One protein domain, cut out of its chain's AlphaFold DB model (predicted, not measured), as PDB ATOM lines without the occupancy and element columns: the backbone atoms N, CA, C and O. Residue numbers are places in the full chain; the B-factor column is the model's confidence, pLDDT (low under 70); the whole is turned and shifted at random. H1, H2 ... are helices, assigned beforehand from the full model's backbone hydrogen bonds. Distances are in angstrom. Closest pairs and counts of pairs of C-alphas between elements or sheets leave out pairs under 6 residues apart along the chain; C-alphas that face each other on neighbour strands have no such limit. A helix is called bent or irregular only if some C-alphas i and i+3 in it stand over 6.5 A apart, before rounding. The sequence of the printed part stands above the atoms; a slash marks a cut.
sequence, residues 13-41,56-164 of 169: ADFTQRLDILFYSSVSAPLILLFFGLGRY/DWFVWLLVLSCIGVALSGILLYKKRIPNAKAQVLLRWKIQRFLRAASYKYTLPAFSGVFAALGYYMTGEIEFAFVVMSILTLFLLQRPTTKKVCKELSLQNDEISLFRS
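What this domain is: This is residues 13 to 41 and 56 to 164 of the 169 residues of an uncharacterized protein of Flexibacter sp. CG_4_10_14_3_um_filter_32_15 (UniProt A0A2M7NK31). Three long helices stand side by side in a row, H1, H3 and H2 with H3 in the middle, and the shorter H4 packs on one face of the row, making a four-helix up-and-down bundle, each helix running against the one before it. Two short helices, H5 and H6, follow near the other end of this rod. The printed part has 138 residues, with six named helices, H1 to H6, and no named strand: all helix. It is only just compact, close to loose, with a radius of gyration of the C-alphas of 17.2 A and spans of 55 by 26 by 18 A.

Where its parts are: Find C-alpha 13 at (31.627, -23.880, 36.667); from there H1 runs 41.8 A to Tyr 41. H2, residues 56 to 85, covers 44.6 A and is only just irregular, with C-alphas 79 and 82 6.7 A apart. H3, residues 90 to 122, covers 47.7 A, and H4, residues 125 to 140, 22.8 A. Look then for H5, residues 145 to 152, and H6, residues 156 to 163, ending at C-alpha 163 (40.859, -26.811, 35.789).

How they stand to each other: Start at Gly 37 and Tyr 120, where H1 and H3 touch, C-alphas 4.3 A apart, at a shallow tilt of 5 degrees, the same way. H2 and H3 form a helical hairpin, closest at the C-alphas of Ala 70 and Pro 108, 3.9 A. H3, with residues 105 to 119 alone, touches H4, closest at the C-alphas of Gly 112 and Val 131, 5.0 A; they too form a hairpin. H5 and H2 only just touch, with 3 pairs of C-alphas within 8 A, the closest Lys 85 and Leu 152, 5.7 A. H6 is apart from H1, H2 and H4. Every O i to N i+4 pair is within hydrogen-bond range in H4, H5 and H6; H1 has 24 of 25, H2 23 of 26, H3 27 of 29.

The domain as a whole: Look at Asp 56 and Asp 157 for the C-alphas farthest apart, 56.4 A. Residues 42 to 55 are not printed; C-alphas 41 and 56 are 19.0 A apart across the cut. The links printed whole are tight. No printed residue is under 70 in pLDDT.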
ATOM      1  N   ALA A  13      32.678 -24.715  37.251       84.88
ATOM      2  CA  ALA A  13      31.627 -23.880  36.667       84.88
ATOM      3  C   ALA A  13      30.698 -23.296  37.748       84.88
ATOM      4  O   ALA A  13      30.473 -22.088  37.783       84.88
ATOM      5  N   ASP A  14      30.264 -24.134  38.698       85.06
ATOM      6  CA  ASP A  14      29.448 -23.710  39.842       85.06
ATOM      7  C   ASP A  14      30.171 -22.652  40.689       85.06
ATOM      8  O   ASP A  14      29.563 -21.693  41.163       85.06
ATOM      9  N   PHE A  15      31.480 -22.834  40.900       87.25
ATOM     10  CA  PHE A  15      32.303 -21.895  41.652       87.25
ATOM     11  C   PHE A  15      32.364 -20.528  40.967       87.25
ATOM     12  O   PHE A  15      32.077 -19.511  41.601       87.25
ATOM     13  N   THR A  16      32.744 -20.505  39.686       87.44
ATOM     14  CA  THR A  16      32.905 -19.261  38.925       87.44
ATOM     15  C   THR A  16      31.580 -18.538  38.789       87.44
ATOM     16  O   THR A  16      31.518 -17.354  39.088       87.44
ATOM     17  N   GLN A  17      30.502 -19.263  38.475       89.94
ATOM     18  CA  GLN A  17      29.171 -18.681  38.358       89.94
ATOM     19  C   GLN A  17      28.726 -18.020  39.668       89.94
ATOM     20  O   GLN A  17      28.236 -16.896  39.651       89.94
ATOM     21  N   ARG A  18      28.915 -18.673  40.824       89.62
ATOM     22  CA  ARG A  18      28.530 -18.087  42.122       89.62
ATOM     23  C   ARG A  18      29.371 -16.869  42.479       89.62
ATOM     24  O   ARG A  18      28.844 -15.909  43.036       89.62
ATOM     25  N   LEU A  19      30.664 -16.908  42.171       89.69
ATOM     26  CA  LEU A  19      31.566 -15.786  42.409       89.69
ATOM     27  C   LEU A  19      31.222 -14.588  41.513       89.69
ATOM     28  O   LEU A  19      31.208 -13.458  41.997       89.69
ATOM     29  N   ASP A  20      30.893 -14.844  40.249       91.50
ATOM     30  CA  ASP A  20      30.453 -13.830  39.294       91.50
ATOM     31  C   ASP A  20      29.102 -13.242  39.708       91.50
ATOM     32  O   ASP A  20      28.961 -12.024  39.741       91.50
ATOM     33  N   ILE A  21      28.134 -14.072  40.117       92.38
ATOM     34  CA  ILE A  21      26.848 -13.600  40.652       92.38
ATOM     35  C   ILE A  21      27.079 -12.688  41.857       92.38
ATOM     36  O   ILE A  21      26.541 -11.585  41.881       92.38
ATOM     37  N   LEU A  22      27.889 -13.107  42.838       92.00
ATOM     38  CA  LEU A  22      28.225 -12.272  43.998       92.00
ATOM     39  C   LEU A  22      28.844 -10.938  43.574       92.00
ATOM     40  O   LEU A  22      28.450  -9.899  44.094       92.00
ATOM     41  N   PHE A  23      29.783 -10.957  42.632       93.75
ATOM     42  CA  PHE A  23      30.444  -9.749  42.156       93.75
ATOM     43  C   PHE A  23      29.486  -8.810  41.412       93.75
ATOM     44  O   PHE A  23      29.337  -7.655  41.797       93.75
ATOM     45  N   TYR A  24      28.804  -9.298  40.374       94.06
ATOM     46  CA  TYR A  24      27.949  -8.461  39.536       94.06
ATOM     47  C   TYR A  24      26.704  -7.976  40.280       94.06
ATOM     48  O   TYR A  24      26.332  -6.824  40.090       94.06
ATOM     49  N   SER A  25      26.111  -8.784  41.169       93.81
ATOM     50  CA  SER A  25      25.017  -8.310  42.039       93.81
ATOM     51  C   SER A  25      25.474  -7.216  43.008       93.81
ATOM     52  O   SER A  25      24.757  -6.240  43.219       93.81
ATOM     53  N   SER A  26      26.686  -7.342  43.556       93.94
ATOM     54  CA  SER A  26      27.275  -6.352  44.466       93.94
ATOM     55  C   SER A  26      27.578  -5.024  43.773       93.94
ATOM     56  O   SER A  26      27.499  -3.972  44.401       93.94
ATOM     57  N   VAL A  27      27.916  -5.065  42.481       94.88
ATOM     58  CA  VAL A  27      28.173  -3.878  41.654       94.88
ATOM     59  C   VAL A  27      26.873  -3.258  41.142       94.88
ATOM     60  O   VAL A  27      26.735  -2.038  41.162       94.88
ATOM     61  N   SER A  28      25.916  -4.069  40.686       94.69
ATOM     62  CA  SER A  28      24.699  -3.570  40.041       94.69
ATOM     63  C   SER A  28      23.780  -2.832  41.011       94.69
ATOM     64  O   SER A  28      23.253  -1.787  40.647       94.69
ATOM     65  N   ALA A  29      23.621  -3.318  42.244       94.00
ATOM     66  CA  ALA A  29      22.734  -2.703  43.232       94.00
ATOM     67  C   ALA A  29      23.053  -1.217  43.532       94.00
ATOM     68  O   ALA A  29      22.162  -0.381  43.357       94.00
ATOM     69  N   PRO A  30      24.286  -0.839  43.928       94.44
ATOM     70  CA  PRO A  30      24.626   0.567  44.155       94.44
ATOM     71  C   PRO A  30      24.624   1.388  42.860       94.44
ATOM     72  O   PRO A  30      24.265   2.561  42.877       94.44
ATOM     73  N   LEU A  31      24.986   0.774  41.731       94.75
ATOM     74  CA  LEU A  31      25.038   1.436  40.430       94.75
ATOM     75  C   LEU A  31      23.641   1.832  39.932       94.75
ATOM     76  O   LEU A  31      23.451   2.963  39.496       94.75
ATOM     77  N   ILE A  32      22.656   0.938  40.052       95.19
ATOM     78  CA  ILE A  32      21.258   1.227  39.708       95.19
ATOM     79  C   ILE A  32      20.764   2.425  40.527       95.19
ATOM     80  O   ILE A  32      20.279   3.397  39.952       95.19
ATOM     81  N   LEU A  33      20.945   2.398  41.851       93.50
ATOM     82  CA  LEU A  33      20.514   3.491  42.728       93.50
ATOM     83  C   LEU A  33      21.216   4.816  42.418       93.50
ATOM     84  O   LEU A  33      20.566   5.859  42.424       93.50
ATOM     85  N   LEU A  34      22.510   4.778  42.092       93.81
ATOM     86  CA  LEU A  34      23.251   5.968  41.686       93.81
ATOM     87  C   LEU A  34      22.649   6.598  40.425       93.81
ATOM     88  O   LEU A  34      22.418   7.804  40.406       93.81
ATOM     89  N   PHE A  35      22.349   5.799  39.396       93.56
ATOM     90  CA  PHE A  35      21.726   6.305  38.169       93.56
ATOM     91  C   PHE A  35      20.326   6.878  38.414       93.56
ATOM     92  O   PHE A  35      19.997   7.926  37.859       93.56
ATOM     93  N   PHE A  36      19.527   6.251  39.284       91.31
ATOM     94  CA  PHE A  36      18.245   6.817  39.713       91.31
ATOM     95  C   PHE A  36      18.417   8.160  40.441       91.31
ATOM     96  O   PHE A  36      17.653   9.092  40.184       91.31
ATOM     97  N   GLY A  37      19.430   8.284  41.304       88.62
ATOM     98  CA  GLY A  37      19.803   9.551  41.943       88.62
ATOM     99  C   GLY A  37      20.184  10.623  40.924       88.62
ATOM    100  O   GLY A  37      19.602  11.705  40.923       88.62
ATOM    101  N   LEU A  38      21.087  10.306  39.994       89.69
ATOM    102  CA  LEU A  38      21.533  11.240  38.955       89.69
ATOM    103  C   LEU A  38      20.365  11.728  38.086       89.69
ATOM    104  O   LEU A  38      20.214  12.929  37.875       89.69
ATOM    105  N   GLY A  39      19.490  10.820  37.642       87.88
ATOM    106  CA  GLY A  39      18.322  11.175  36.828       87.88
ATOM    107  C   GLY A  39      17.307  12.073  37.549       87.88
ATOM    108  O   GLY A  39      16.546  12.793  36.897       87.88
ATOM    109  N   ARG A  40      17.293  12.064  38.888       84.38
ATOM    110  CA  ARG A  40      16.468  12.966  39.701       84.38
ATOM    111  C   ARG A  40      17.046  14.382  39.730       84.38
ATOM    112  O   ARG A  40      16.306  15.328  39.475       84.38
ATOM    113  N   TYR A  41      18.339  14.520  40.020       81.62
ATOM    114  CA  TYR A  41      18.982  15.822  40.249       81.62
ATOM    115  C   TYR A  41      19.487  16.515  38.971       81.62
ATOM    116  O   TYR A  41      19.786  17.702  39.005       81.62
ATOM    117  N   ASP A  56      25.663  19.394  57.980       87.94
ATOM    118  CA  ASP A  56      26.861  18.912  57.273       87.94
ATOM    119  C   ASP A  56      27.670  17.883  58.076       87.94
ATOM    120  O   ASP A  56      28.130  16.871  57.544       87.94
ATOM    121  N   TRP A  57      27.811  18.088  59.391       91.38
ATOM    122  CA  TRP A  57      28.549  17.165  60.262       91.38
ATOM    123  C   TRP A  57      27.947  15.751  60.268       91.38
ATOM    124  O   TRP A  57      28.677  14.765  60.392       91.38
ATOM    125  N   PHE A  58      26.624  15.634  60.115       90.69
ATOM    126  CA  PHE A  58      25.928  14.353  60.086       90.69
ATOM    127  C   PHE A  58      26.146  13.634  58.752       90.69
ATOM    128  O   PHE A  58      26.369  12.423  58.739       90.69
ATOM    129  N   VAL A  59      26.170  14.379  57.640       90.88
ATOM    130  CA  VAL A  59      26.522  13.844  56.313       90.88
ATOM    131  C   VAL A  59      27.928  13.247  56.347       90.88
ATOM    132  O   VAL A  59      28.114  12.082  55.986       90.88
ATOM    133  N   TRP A  60      28.903  13.988  56.880       92.38
ATOM    134  CA  TRP A  60      30.279  13.503  57.019       92.38
ATOM    135  C   TRP A  60      30.393  12.267  57.915       92.38
ATOM    136  O   TRP A  60      31.124  11.332  57.579       92.38
ATOM    137  N   LEU A  61      29.638  12.206  59.014       94.44
ATOM    138  CA  LEU A  61      29.589  11.022  59.875       94.44
ATOM    139  C   LEU A  61      29.083   9.789  59.108       94.44
ATOM    140  O   LEU A  61      29.683   8.714  59.202       94.44
ATOM    141  N   LEU A  62      28.016   9.931  58.314       93.62
ATOM    142  CA  LEU A  62      27.474   8.836  57.501       93.62
ATOM    143  C   LEU A  62      28.438   8.399  56.392       93.62
ATOM    144  O   LEU A  62      28.601   7.198  56.160       93.62
ATOM    145  N   VAL A  63      29.104   9.351  55.739       94.12
ATOM    146  CA  VAL A  63      30.143   9.093  54.730       94.12
ATOM    147  C   VAL A  63      31.299   8.295  55.335       94.12
ATOM    148  O   VAL A  63      31.677   7.249  54.799       94.12
ATOM    149  N   LEU A  64      31.816   8.723  56.489       95.38
ATOM    150  CA  LEU A  64      32.880   8.010  57.202       95.38
ATOM    151  C   LEU A  64      32.436   6.610  57.640       95.38
ATOM    152  O   LEU A  64      33.201   5.653  57.503       95.38
ATOM    153  N   SER A  65      31.191   6.466  58.103       94.81
ATOM    154  CA  SER A  65      30.607   5.167  58.448       94.81
ATOM    155  C   SER A  65      30.560   4.227  57.237       94.81
ATOM    156  O   SER A  65      31.000   3.078  57.331       94.81
ATOM    157  N   CYS A  66      30.134   4.719  56.068       94.88
ATOM    158  CA  CYS A  66      30.141   3.948  54.823       94.88
ATOM    159  C   CYS A  66      31.549   3.447  54.482       94.88
ATOM    160  O   CYS A  66      31.766   2.246  54.303       94.88
ATOM    161  N   ILE A  67      32.530   4.351  54.471       94.56
ATOM    162  CA  ILE A  67      33.928   3.998  54.195       94.56
ATOM    163  C   ILE A  67      34.424   2.947  55.202       94.56
ATOM    164  O   ILE A  67      35.025   1.944  54.804       94.56
ATOM    165  N   GLY A  68      34.118   3.121  56.490       94.75
ATOM    166  CA  GLY A  68      34.456   2.164  57.544       94.75
ATOM    167  C   GLY A  68      33.865   0.773  57.299       94.75
ATOM    168  O   GLY A  68      34.586  -0.228  57.365       94.75
ATOM    169  N   VAL A  69      32.580   0.692  56.941       94.62
ATOM    170  CA  VAL A  69      31.905  -0.576  56.621       94.62
ATOM    171  C   VAL A  69      32.526  -1.231  55.385       94.62
ATOM    172  O   VAL A  69      32.836  -2.428  55.423       94.62
ATOM    173  N   ALA A  70      32.789  -0.473  54.320       93.38
ATOM    174  CA  ALA A  70      33.434  -0.997  53.119       93.38
ATOM    175  C   ALA A  70      34.835  -1.568  53.421       93.38
ATOM    176  O   ALA A  70      35.156  -2.696  53.031       93.38
ATOM    177  N   LEU A  71      35.653  -0.842  54.189       93.50
ATOM    178  CA  LEU A  71      36.978  -1.311  54.603       93.50
ATOM    179  C   LEU A  71      36.898  -2.541  55.514       93.50
ATOM    180  O   LEU A  71      37.683  -3.481  55.346       93.50
ATOM    181  N   SER A  72      35.924  -2.591  56.425       92.81
ATOM    182  CA  SER A  72      35.726  -3.736  57.321       92.81
ATOM    183  C   SER A  72      35.500  -5.045  56.551       92.81
ATOM    184  O   SER A  72      36.047  -6.081  56.934       92.81
ATOM    185  N   GLY A  73      34.796  -5.004  55.412       90.25
ATOM    186  CA  GLY A  73      34.600  -6.171  54.547       90.25
ATOM    187  C   GLY A  73      35.904  -6.723  53.979       90.25
ATOM    188  O   GLY A  73      36.137  -7.936  53.995       90.25
ATOM    189  N   ILE A  74      36.805  -5.834  53.559       90.00
ATOM    190  CA  ILE A  74      38.131  -6.202  53.049       90.00
ATOM    191  C   ILE A  74      39.013  -6.753  54.180       90.00
ATOM    192  O   ILE A  74      39.732  -7.738  53.986       90.00
ATOM    193  N   LEU A  75      38.957  -6.155  55.371       91.44
ATOM    194  CA  LEU A  75      39.724  -6.620  56.531       91.44
ATOM    195  C   LEU A  75      39.253  -8.001  57.009       91.44
ATOM    196  O   LEU A  75      40.073  -8.893  57.237       91.44
ATOM    197  N   LEU A  76      37.938  -8.217  57.087       91.75
ATOM    198  CA  LEU A  76      37.351  -9.514  57.429       91.75
ATOM    199  C   LEU A  76      37.710 -10.586  56.399       91.75
ATOM    200  O   LEU A  76      38.025 -11.718  56.778       91.75
ATOM    201  N   TYR A  77      37.726 -10.230  55.112       91.69
ATOM    202  CA  TYR A  77      38.214 -11.109  54.054       91.69
ATOM    203  C   TYR A  77      39.666 -11.533  54.294       91.69
ATOM    204  O   TYR A  77      39.960 -12.730  54.363       91.69
ATOM    205  N   LYS A  78      40.564 -10.560  54.500       89.62
ATOM    206  CA  LYS A  78      41.989 -10.817  54.764       89.62
ATOM    207  C   LYS A  78      42.199 -11.697  55.997       89.62
ATOM    208  O   LYS A  78      43.040 -12.589  55.957       89.62
ATOM    209  N   LYS A  79      41.399 -11.513  57.052       90.44
ATOM    210  CA  LYS A  79      41.461 -12.336  58.273       90.44
ATOM    211  C   LYS A  79      40.986 -13.778  58.050       90.44
ATOM    212  O   LYS A  79      41.467 -14.690  58.716       90.44
ATOM    213  N   ARG A  80      40.044 -14.013  57.127       87.88
ATOM    214  CA  ARG A  80      39.441 -15.341  56.891       87.88
ATOM    215  C   ARG A  80      40.145 -16.170  55.817       87.88
ATOM    216  O   ARG A  80      40.040 -17.395  55.854       87.88
ATOM    217  N   ILE A  81      40.872 -15.544  54.893       89.69
ATOM    218  CA  ILE A  81      41.593 -16.255  53.826       89.69
ATOM    219  C   ILE A  81      42.644 -17.255  54.340       89.69
ATOM    220  O   ILE A  81      42.656 -18.376  53.829       89.69
ATOM    221  N   PRO A  82      43.470 -16.952  55.360       88.31
ATOM    222  CA  PRO A  82      44.415 -17.926  55.914       88.31
ATOM    223  C   PRO A  82      43.731 -19.220  56.383       88.31
ATOM    224  O   PRO A  82      44.193 -20.318  56.080       88.31
ATOM    225  N   ASN A  83      42.553 -19.104  57.005       85.50
ATOM    226  CA  ASN A  83      41.755 -20.254  57.450       85.50
ATOM    227  C   ASN A  83      41.157 -21.070  56.292       85.50
ATOM    228  O   ASN A  83      40.788 -22.234  56.484       85.50
ATOM    229  N   ALA A  84      41.010 -20.467  55.109       83.06
ATOM    230  CA  ALA A  84      40.627 -21.177  53.894       83.06
ATOM    231  C   ALA A  84      41.825 -21.932  53.299       83.06
ATOM    232  O   ALA A  84      41.666 -23.086  52.914       83.06
ATOM    233  N   LYS A  85      43.021 -21.323  53.296       85.44
ATOM    234  CA  LYS A  85      44.263 -21.948  52.804       85.44
ATOM    235  C   LYS A  85      44.659 -23.197  53.585       85.44
ATOM    236  O   LYS A  85      45.131 -24.154  52.986       85.44
ATOM    237  N   ALA A  86      44.431 -23.197  54.896       85.19
ATOM    238  CA  ALA A  86      44.802 -24.296  55.787       85.19
ATOM    239  C   ALA A  86      43.977 -25.589  55.597       85.19
ATOM    240  O   ALA A  86      44.183 -26.555  56.324       85.19
ATOM    241  N   GLN A  87      42.995 -25.627  54.688       86.56
ATOM    242  CA  GLN A  87      42.207 -26.841  54.447       86.56
ATOM    243  C   GLN A  87      42.928 -27.799  53.494       86.56
ATOM    244  O   GLN A  87      43.397 -27.383  52.441       86.56
ATOM    245  N   VAL A  88      42.946 -29.087  53.847       80.12
ATOM    246  CA  VAL A  88      43.608 -30.149  53.066       80.12
ATOM    247  C   VAL A  88      42.849 -30.457  51.772       80.12
ATOM    248  O   VAL A  88      43.441 -30.640  50.718       80.12
ATOM    249  N   LEU A  89      41.520 -30.488  51.842       84.38
ATOM    250  CA  LEU A  89      40.658 -30.861  50.724       84.38
ATOM    251  C   LEU A  89      40.293 -29.640  49.871       84.38
ATOM    252  O   LEU A  89      39.727 -28.665  50.381       84.38
ATOM    253  N   LEU A  90      40.520 -29.745  48.557       82.44
ATOM    254  CA  LEU A  90      40.238 -28.699  47.565       82.44
ATOM    255  C   LEU A  90      38.799 -28.173  47.662       82.44
ATOM    256  O   LEU A  90      38.570 -26.962  47.690       82.44
ATOM    257  N   ARG A  91      37.827 -29.082  47.797       83.19
ATOM    258  CA  ARG A  91      36.409 -28.743  47.956       83.19
ATOM    259  C   ARG A  91      36.186 -27.801  49.141       83.19
ATOM    260  O   ARG A  91      35.578 -26.746  48.983       83.19
ATOM    261  N   TRP A  92      36.713 -28.131  50.317       84.44
ATOM    262  CA  TRP A  92      36.553 -27.311  51.524       84.44
ATOM    263  C   TRP A  92      37.301 -25.975  51.433       84.44
ATOM    264  O   TRP A  92      36.764 -24.947  51.859       84.44
ATOM    265  N   LYS A  93      38.488 -25.968  50.815       86.75
ATOM    266  CA  LYS A  93      39.278 -24.766  50.483       86.75
ATOM    267  C   LYS A  93      38.435 -23.765  49.684       86.75
ATOM    268  O   LYS A  93      38.287 -22.605  50.075       86.75
ATOM    269  N   ILE A  94      37.804 -24.240  48.611       86.31
ATOM    270  CA  ILE A  94      36.993 -23.430  47.692       86.31
ATOM    271  C   ILE A  94      35.704 -22.941  48.357       86.31
ATOM    272  O   ILE A  94      35.322 -21.781  48.203       86.31
ATOM    273  N   GLN A  95      35.036 -23.787  49.142       87.38
ATOM    274  CA  GLN A  95      33.822 -23.377  49.853       87.38
ATOM    275  C   GLN A  95      34.106 -22.302  50.907       87.38
ATOM    276  O   GLN A  95      33.360 -21.323  51.014       87.38
ATOM    277  N   ARG A  96      35.197 -22.445  51.671       88.12
ATOM    278  CA  ARG A  96      35.626 -21.415  52.629       88.12
ATOM    279  C   ARG A  96      36.065 -20.137  51.929       88.12
ATOM    280  O   ARG A  96      35.765 -19.059  52.434       88.12
ATOM    281  N   PHE A  97      36.698 -20.244  50.762       89.50
ATOM    282  CA  PHE A  97      37.001 -19.082  49.935       89.50
ATOM    283  C   PHE A  97      35.736 -18.343  49.513       89.50
ATOM    284  O   PHE A  97      35.662 -17.138  49.710       89.50
ATOM    285  N   LEU A  98      34.721 -19.046  49.000       88.56
ATOM    286  CA  LEU A  98      33.470 -18.413  48.571       88.56
ATOM    287  C   LEU A  98      32.769 -17.710  49.747       88.56
ATOM    288  O   LEU A  98      32.263 -16.602  49.590       88.56
ATOM    289  N   ARG A  99      32.807 -18.309  50.947       88.88
ATOM    290  CA  ARG A  99      32.322 -17.669  52.186       88.88
ATOM    291  C   ARG A  99      33.147 -16.460  52.603       88.88
ATOM    292  O   ARG A  99      32.600 -15.521  53.157       88.88
ATOM    293  N   ALA A 100      34.462 -16.470  52.407       90.06
ATOM    294  CA  ALA A 100      35.276 -15.289  52.673       90.06
ATOM    295  C   ALA A 100      34.964 -14.192  51.643       90.06
ATOM    296  O   ALA A 100      34.729 -13.043  52.010       90.06
ATOM    297  N   ALA A 101      34.902 -14.562  50.363       88.94
ATOM    298  CA  ALA A 101      34.615 -13.676  49.246       88.94
ATOM    299  C   ALA A 101      33.238 -13.010  49.368       88.94
ATOM    300  O   ALA A 101      33.108 -11.849  48.994       88.94
ATOM    301  N   SER A 102      32.234 -13.670  49.958       90.38
ATOM    302  CA  SER A 102      30.958 -13.003  50.232       90.38
ATOM    303  C   SER A 102      31.134 -11.794  51.156       90.38
ATOM    304  O   SER A 102      30.595 -10.743  50.858       90.38
ATOM    305  N   TYR A 103      31.961 -11.854  52.208       89.69
ATOM    306  CA  TYR A 103      32.227 -10.657  53.030       89.69
ATOM    307  C   TYR A 103      32.958  -9.561  52.252       89.69
ATOM    308  O   TYR A 103      32.654  -8.383  52.430       89.69
ATOM    309  N   LYS A 104      33.889  -9.952  51.374       91.94
ATOM    310  CA  LYS A 104      34.640  -9.022  50.523       91.94
ATOM    311  C   LYS A 104      33.722  -8.205  49.615       91.94
ATOM    312  O   LYS A 104      33.996  -7.032  49.410       91.94
ATOM    313  N   TYR A 105      32.664  -8.814  49.076       92.94
ATOM    314  CA  TYR A 105      31.775  -8.149  48.124       92.94
ATOM    315  C   TYR A 105      30.514  -7.573  48.773       92.94
ATOM    316  O   TYR A 105      30.154  -6.433  48.504       92.94
ATOM    317  N   THR A 106      29.885  -8.299  49.694       92.56
ATOM    318  CA  THR A 106      28.593  -7.917  50.271       92.56
ATOM    319  C   THR A 106      28.686  -6.702  51.198       92.56
ATOM    320  O   THR A 106      27.822  -5.838  51.131       92.56
ATOM    321  N   LEU A 107      29.724  -6.583  52.037       93.62
ATOM    322  CA  LEU A 107      29.855  -5.442  52.962       93.62
ATOM    323  C   LEU A 107      30.087  -4.108  52.229       93.62
ATOM    324  O   LEU A 107      29.330  -3.167  52.479       93.62
ATOM    325  N   PRO A 108      31.043  -4.004  51.283       94.25
ATOM    326  CA  PRO A 108      31.154  -2.806  50.459       94.25
ATOM    327  C   PRO A 108      29.907  -2.560  49.608       94.25
ATOM    328  O   PRO A 108      29.553  -1.407  49.409       94.25
ATOM    329  N   ALA A 109      29.200  -3.604  49.156       94.06
ATOM    330  CA  ALA A 109      27.960  -3.428  48.399       94.06
ATOM    331  C   ALA A 109      26.865  -2.793  49.254       94.06
ATOM    332  O   ALA A 109      26.229  -1.846  48.807       94.06
ATOM    333  N   PHE A 110      26.684  -3.255  50.496       95.00
ATOM    334  CA  PHE A 110      25.761  -2.632  51.447       95.00
ATOM    335  C   PHE A 110      26.120  -1.173  51.701       95.00
ATOM    336  O   PHE A 110      25.243  -0.313  51.656       95.00
ATOM    337  N   SER A 111      27.405  -0.883  51.909       95.56
ATOM    338  CA  SER A 111      27.868   0.495  52.059       95.56
ATOM    339  C   SER A 111      27.598   1.336  50.807       95.56
ATOM    340  O   SER A 111      27.129   2.463  50.933       95.56
ATOM    341  N   GLY A 112      27.843   0.798  49.612       96.00
ATOM    342  CA  GLY A 112      27.588   1.490  48.353       96.00
ATOM    343  C   GLY A 112      26.102   1.735  48.123       96.00
ATOM    344  O   GLY A 112      25.727   2.810  47.682       96.00
ATOM    345  N   VAL A 113      25.244   0.768  48.453       96.50
ATOM    346  CA  VAL A 113      23.784   0.911  48.372       96.50
ATOM    347  C   VAL A 113      23.299   1.970  49.355       96.50
ATOM    348  O   VAL A 113      22.486   2.810  48.983       96.50
ATOM    349  N   PHE A 114      23.825   1.971  50.581       95.88
ATOM    350  CA  PHE A 114      23.471   2.962  51.593       95.88
ATOM    351  C   PHE A 114      23.923   4.373  51.195       95.88
ATOM    352  O   PHE A 114      23.140   5.312  51.292       95.88
ATOM    353  N   ALA A 115      25.140   4.519  50.663       95.56
ATOM    354  CA  ALA A 115      25.615   5.787  50.120       95.56
ATOM    355  C   ALA A 115      24.782   6.230  48.903       95.56
ATOM    356  O   ALA A 115      24.363   7.379  48.836       95.56
ATOM    357  N   ALA A 116      24.456   5.326  47.976       94.88
ATOM    358  CA  ALA A 116      23.624   5.652  46.816       94.88
ATOM    359  C   ALA A 116      22.206   6.078  47.224       94.88
ATOM    360  O   ALA A 116      21.645   6.998  46.633       94.88
ATOM    361  N   LEU A 117      21.647   5.446  48.259       93.38
ATOM    362  CA  LEU A 117      20.379   5.851  48.854       93.38
ATOM    363  C   LEU A 117      20.486   7.227  49.523       93.38
ATOM    364  O   LEU A 117      19.603   8.056  49.322       93.38
ATOM    365  N   GLY A 118      21.574   7.489  50.253       91.31
ATOM    366  CA  GLY A 118      21.881   8.805  50.816       91.31
ATOM    367  C   GLY A 118      21.878   9.883  49.736       91.31
ATOM    368  O   GLY A 118      21.100  10.827  49.828       91.31
ATOM    369  N   TYR A 119      22.629   9.671  48.651       91.81
ATOM    370  CA  TYR A 119      22.638  10.571  47.497       91.81
ATOM    371  C   TYR A 119      21.242  10.754  46.890       91.81
ATOM    372  O   TYR A 119      20.817  11.877  46.634       91.81
ATOM    373  N   TYR A 120      20.492   9.666  46.695       89.62
ATOM    374  CA  TYR A 120      19.131   9.737  46.167       89.62
ATOM    375  C   TYR A 120      18.211  10.599  47.049       89.62
ATOM    376  O   TYR A 120      17.420  11.387  46.524       89.62
ATOM    377  N   MET A 121      18.327  10.484  48.374       88.50
ATOM    378  CA  MET A 121      17.479  11.202  49.328       88.50
ATOM    379  C   MET A 121      17.900  12.656  49.543       88.50
ATOM    380  O   MET A 121      17.023  13.510  49.629       88.50
ATOM    381  N   THR A 122      19.196  12.950  49.643       87.31
ATOM    382  CA  THR A 122      19.690  14.282  50.040       87.31
ATOM    383  C   THR A 122      20.188  15.113  48.863       87.31
ATOM    384  O   THR A 122      20.085  16.333  48.897       87.31
ATOM    385  N   GLY A 123      20.686  14.469  47.804       86.62
ATOM    386  CA  GLY A 123      21.356  15.134  46.684       86.62
ATOM    387  C   GLY A 123      22.815  15.503  46.961       86.62
ATOM    388  O   GLY A 123      23.469  16.048  46.077       86.62
ATOM    389  N   GLU A 124      23.335  15.167  48.145       89.50
ATOM    390  CA  GLU A 124      24.687  15.539  48.578       89.50
ATOM    391  C   GLU A 124      25.766  14.760  47.823       89.50
ATOM    392  O   GLU A 124      25.777  13.523  47.782       89.50
ATOM    393  N   ILE A 125      26.695  15.494  47.216       90.31
ATOM    394  CA  ILE A 125      27.668  14.955  46.257       90.31
ATOM    395  C   ILE A 125      28.675  14.022  46.953       90.31
ATOM    396  O   ILE A 125      29.181  13.076  46.340       90.31
ATOM    397  N   GLU A 126      28.928  14.216  48.245       93.38
ATOM    398  CA  GLU A 126      29.802  13.393  49.082       93.38
ATOM    399  C   GLU A 126      29.380  11.921  49.042       93.38
ATOM    400  O   GLU A 126      30.220  11.027  48.900       93.38
ATOM    401  N   PHE A 127      28.073  11.649  49.085       93.75
ATOM    402  CA  PHE A 127      27.560  10.289  48.967       93.75
ATOM    403  C   PHE A 127      27.829   9.692  47.582       93.75
ATOM    404  O   PHE A 127      28.237   8.532  47.485       93.75
ATOM    405  N   ALA A 128      27.671  10.473  46.510       93.44
ATOM    406  CA  ALA A 128      27.988  10.019  45.157       93.44
ATOM    407  C   ALA A 128      29.484   9.681  45.010       93.44
ATOM    408  O   ALA A 128      29.825   8.642  44.433       93.44
ATOM    409  N   PHE A 129      30.379  10.483  45.600       95.06
ATOM    410  CA  PHE A 129      31.816  10.187  45.640       95.06
ATOM    411  C   PHE A 129      32.125   8.857  46.337       95.06
ATOM    412  O   PHE A 129      32.953   8.079  45.846       95.06
ATOM    413  N   VAL A 130      31.447   8.554  47.447       95.44
ATOM    414  CA  VAL A 130      31.599   7.264  48.142       95.44
ATOM    415  C   VAL A 130      31.173   6.106  47.245       95.44
ATOM    416  O   VAL A 130      31.916   5.130  47.114       95.44
ATOM    417  N   VAL A 131      30.018   6.213  46.580       96.12
ATOM    418  CA  VAL A 131      29.540   5.168  45.661       96.12
ATOM    419  C   VAL A 131      30.544   4.935  44.536       96.12
ATOM    420  O   VAL A 131      30.930   3.793  44.286       96.12
ATOM    421  N   MET A 132      31.026   6.005  43.901       95.69
ATOM    422  CA  MET A 132      32.020   5.918  42.827       95.69
ATOM    423  C   MET A 132      33.329   5.281  43.300       95.69
ATOM    424  O   MET A 132      33.911   4.451  42.594       95.69
ATOM    425  N   SER A 133      33.763   5.598  44.520       95.38
ATOM    426  CA  SER A 133      34.946   4.989  45.134       95.38
ATOM    427  C   SER A 133      34.752   3.486  45.354       95.38
ATOM    428  O   SER A 133      35.622   2.691  44.995       95.38
ATOM    429  N   ILE A 134      33.592   3.065  45.869       94.25
ATOM    430  CA  ILE A 134      33.259   1.647  46.086       94.25
ATOM    431  C   ILE A 134      33.161   0.886  44.757       94.25
ATOM    432  O   ILE A 134      33.702  -0.215  44.638       94.25
ATOM    433  N   LEU A 135      32.533   1.472  43.735       94.75
ATOM    434  CA  LEU A 135      32.464   0.879  42.397       94.75
ATOM    435  C   LEU A 135      33.862   0.710  41.791       94.75
ATOM    436  O   LEU A 135      34.187  -0.358  41.267       94.75
ATOM    437  N   THR A 136      34.723   1.718  41.934       94.69
ATOM    438  CA  THR A 136      36.126   1.648  41.494       94.69
ATOM    439  C   THR A 136      36.878   0.537  42.228       94.69
ATOM    440  O   THR A 136      37.576  -0.265  41.601       94.69
ATOM    441  N   LEU A 137      36.681   0.413  43.546       92.44
ATOM    442  CA  LEU A 137      37.244  -0.685  44.333       92.44
ATOM    443  C   LEU A 137      36.771  -2.052  43.826       92.44
ATOM    444  O   LEU A 137      37.591  -2.968  43.713       92.44
ATOM    445  N   PHE A 138      35.495  -2.207  43.467       92.56
ATOM    446  CA  PHE A 138      35.011  -3.452  42.871       92.56
ATOM    447  C   PHE A 138      35.670  -3.753  41.527       92.56
ATOM    448  O   PHE A 138      36.121  -4.881  41.319       92.56
ATOM    449  N   LEU A 139      35.813  -2.766  40.642       90.75
ATOM    450  CA  LEU A 139      36.475  -2.966  39.349       90.75
ATOM    451  C   LEU A 139      37.913  -3.487  39.517       90.75
ATOM    452  O   LEU A 139      38.305  -4.451  38.851       90.75
ATOM    453  N   LEU A 140      38.672  -2.943  40.473       90.25
ATOM    454  CA  LEU A 140      40.026  -3.417  40.800       90.25
ATOM    455  C   LEU A 140      40.024  -4.845  41.373       90.25
ATOM    456  O   LEU A 140      40.916  -5.664  41.103       90.25
ATOM    457  N   GLN A 141      38.989  -5.172  42.146       88.62
ATOM    458  CA  GLN A 141      38.822  -6.463  42.803       88.62
ATOM    459  C   GLN A 141      38.141  -7.527  41.938       88.62
ATOM    460  O   GLN A 141      37.893  -8.620  42.455       88.62
ATOM    461  N   ARG A 142      37.906  -7.264  40.642       88.88
ATOM    462  CA  ARG A 142      37.241  -8.202  39.728       88.88
ATOM    463  C   ARG A 142      37.795  -9.627  39.887       88.88
ATOM    464  O   ARG A 142      39.015  -9.821  39.707       88.88
ATOM    465  N   PRO A 143      36.937 -10.612  40.215       85.94
ATOM    466  CA  PRO A 143      37.366 -11.987  40.376       85.94
ATOM    467  C   PRO A 143      37.832 -12.537  39.031       85.94
ATOM    468  O   PRO A 143      37.191 -12.366  38.001       85.94
ATOM    469  N   THR A 144      38.977 -13.210  39.037       87.12
ATOM    470  CA  THR A 144      39.402 -14.045  37.911       87.12
ATOM    471  C   THR A 144      39.880 -15.368  38.472       87.12
ATOM    472  O   THR A 144      40.449 -15.409  39.564       87.12
ATOM    473  N   THR A 145      39.691 -16.456  37.731       81.44
ATOM    474  CA  THR A 145      40.154 -17.790  38.144       81.44
ATOM    475  C   THR A 145      41.643 -17.791  38.492       81.44
ATOM    476  O   THR A 145      42.033 -18.342  39.514       81.44
ATOM    477  N   LYS A 146      42.466 -17.075  37.712       82.94
ATOM    478  CA  LYS A 146      43.900 -16.890  37.983       82.94
ATOM    479  C   LYS A 146      44.157 -16.197  39.328       82.94
ATOM    480  O   LYS A 146      44.984 -16.676  40.102       82.94
ATOM    481  N   LYS A 147      43.438 -15.102  39.629       85.06
ATOM    482  CA  LYS A 147      43.539 -14.410  40.928       85.06
ATOM    483  C   LYS A 147      43.117 -15.328  42.076       85.06
ATOM    484  O   LYS A 147      43.822 -15.374  43.073       85.06
ATOM    485  N   VAL A 148      42.039 -16.102  41.918       85.62
ATOM    486  CA  VAL A 148      41.572 -17.043  42.950       85.62
ATOM    487  C   VAL A 148      42.616 -18.122  43.234       85.62
ATOM    488  O   VAL A 148      42.957 -18.324  44.394       85.62
ATOM    489  N   CYS A 149      43.167 -18.780  42.207       84.62
ATOM    490  CA  CYS A 149      44.195 -19.809  42.411       84.62
ATOM    491  C   CYS A 149      45.427 -19.245  43.137       84.62
ATOM    492  O   CYS A 149      45.960 -19.891  44.041       84.62
ATOM    493  N   LYS A 150      45.844 -18.018  42.785       85.81
ATOM    494  CA  LYS A 150      46.953 -17.312  43.444       85.81
ATOM    495  C   LYS A 150      46.619 -16.956  44.895       85.81
ATOM    496  O   LYS A 150      47.437 -17.175  45.786       85.81
ATOM    497  N   GLU A 151      45.425 -16.425  45.143       84.62
ATOM    498  CA  GLU A 151      44.970 -16.040  46.481       84.62
ATOM    499  C   GLU A 151      44.759 -17.243  47.397       84.62
ATOM    500  O   GLU A 151      44.982 -17.100  48.594       84.62
ATOM    501  N   LEU A 152      44.395 -18.413  46.866       82.00
ATOM    502  CA  LEU A 152      44.276 -19.656  47.632       82.00
ATOM    503  C   LEU A 152      45.599 -20.414  47.789       82.00
ATOM    504  O   LEU A 152      45.648 -21.356  48.574       82.00
ATOM    505  N   SER A 153      46.653 -19.998  47.078       84.12
ATOM    506  CA  SER A 153      47.945 -20.694  47.038       84.12
ATOM    507  C   SER A 153      47.788 -22.185  46.699       84.12
ATOM    508  O   SER A 153      48.353 -23.035  47.382       84.12
ATOM    509  N   LEU A 154      46.980 -22.497  45.675       82.50
ATOM    510  CA  LEU A 154      46.776 -23.879  45.225       82.50
ATOM    511  C   LEU A 154      48.090 -24.484  44.711       82.50
ATOM    512  O   LEU A 154      48.829 -23.817  43.982       82.50
ATOM    513  N   GLN A 155      48.349 -25.746  45.053       83.00
ATOM    514  CA  GLN A 155      49.465 -26.512  44.482       83.00
ATOM    515  C   GLN A 155      49.191 -26.883  43.014       83.00
ATOM    516  O   GLN A 155      48.042 -26.869  42.572       83.00
ATOM    517  N   ASN A 156      50.227 -27.232  42.243       79.88
ATOM    518  CA  ASN A 156      50.094 -27.548  40.811       79.88
ATOM    519  C   ASN A 156      49.084 -28.680  40.538       79.88
ATOM    520  O   ASN A 156      48.292 -28.569  39.599       79.88
ATOM    521  N   ASP A 157      49.035 -29.690  41.407       80.12
ATOM    522  CA  ASP A 157      48.085 -30.805  41.316       80.12
ATOM    523  C   ASP A 157      46.647 -30.365  41.636       80.12
ATOM    524  O   ASP A 157      45.687 -30.756  40.977       80.12
ATOM    525  N   GLU A 158      46.472 -29.455  42.599       78.88
ATOM    526  CA  GLU A 158      45.166 -28.855  42.885       78.88
ATOM    527  C   GLU A 158      44.702 -27.941  41.741       78.88
ATOM    528  O   GLU A 158      43.505 -27.828  41.480       78.88
ATOM    529  N   ILE A 159      45.631 -27.282  41.040       80.31
ATOM    530  CA  ILE A 159      45.330 -26.425  39.886       80.31
ATOM    531  C   ILE A 159      44.877 -27.267  38.690       80.31
ATOM    532  O   ILE A 159      43.945 -26.852  37.992       80.31
ATOM    533  N   SER A 160      45.505 -28.419  38.438       80.50
ATOM    534  CA  SER A 160      45.090 -29.329  37.363       80.50
ATOM    535  C   SER A 160      43.701 -29.911  37.655       80.50
ATOM    536  O   SER A 160      42.812 -29.812  36.802       80.50
ATOM    537  N   LEU A 161      43.455 -30.353  38.894       79.81
ATOM    538  CA  LEU A 161      42.137 -30.782  39.379       79.81
ATOM    539  C   LEU A 161      41.088 -29.663  39.317       79.81
ATOM    540  O   LEU A 161      39.952 -29.899  38.907       79.81
ATOM    541  N   PHE A 162      41.448 -28.429  39.677       79.94
ATOM    542  CA  PHE A 162      40.539 -27.284  39.599       79.94
ATOM    543  C   PHE A 162      40.179 -26.929  38.157       79.94
ATOM    544  O   PHE A 162      39.055 -26.499  37.900       79.94
ATOM    545  N   ARG A 163      41.120 -27.067  37.212       78.75
ATOM    546  CA  ARG A 163      40.859 -26.811  35.789       78.75
ATOM    547  C   ARG A 163      40.038 -27.910  35.138       78.75
ATOM    548  O   ARG A 163      39.284 -27.573  34.226       78.75
ATOM    549  N   SER A 164      40.195 -29.154  35.585       76.88
ATOM    550  CA  SER A 164      39.410 -30.284  35.099       76.88
ATOM    551  C   SER A 164      37.915 -30.072  35.378       76.88
ATOM    552  O   SER A 164      37.537 -29.483  36.391       76.88
TER     553      SER A 164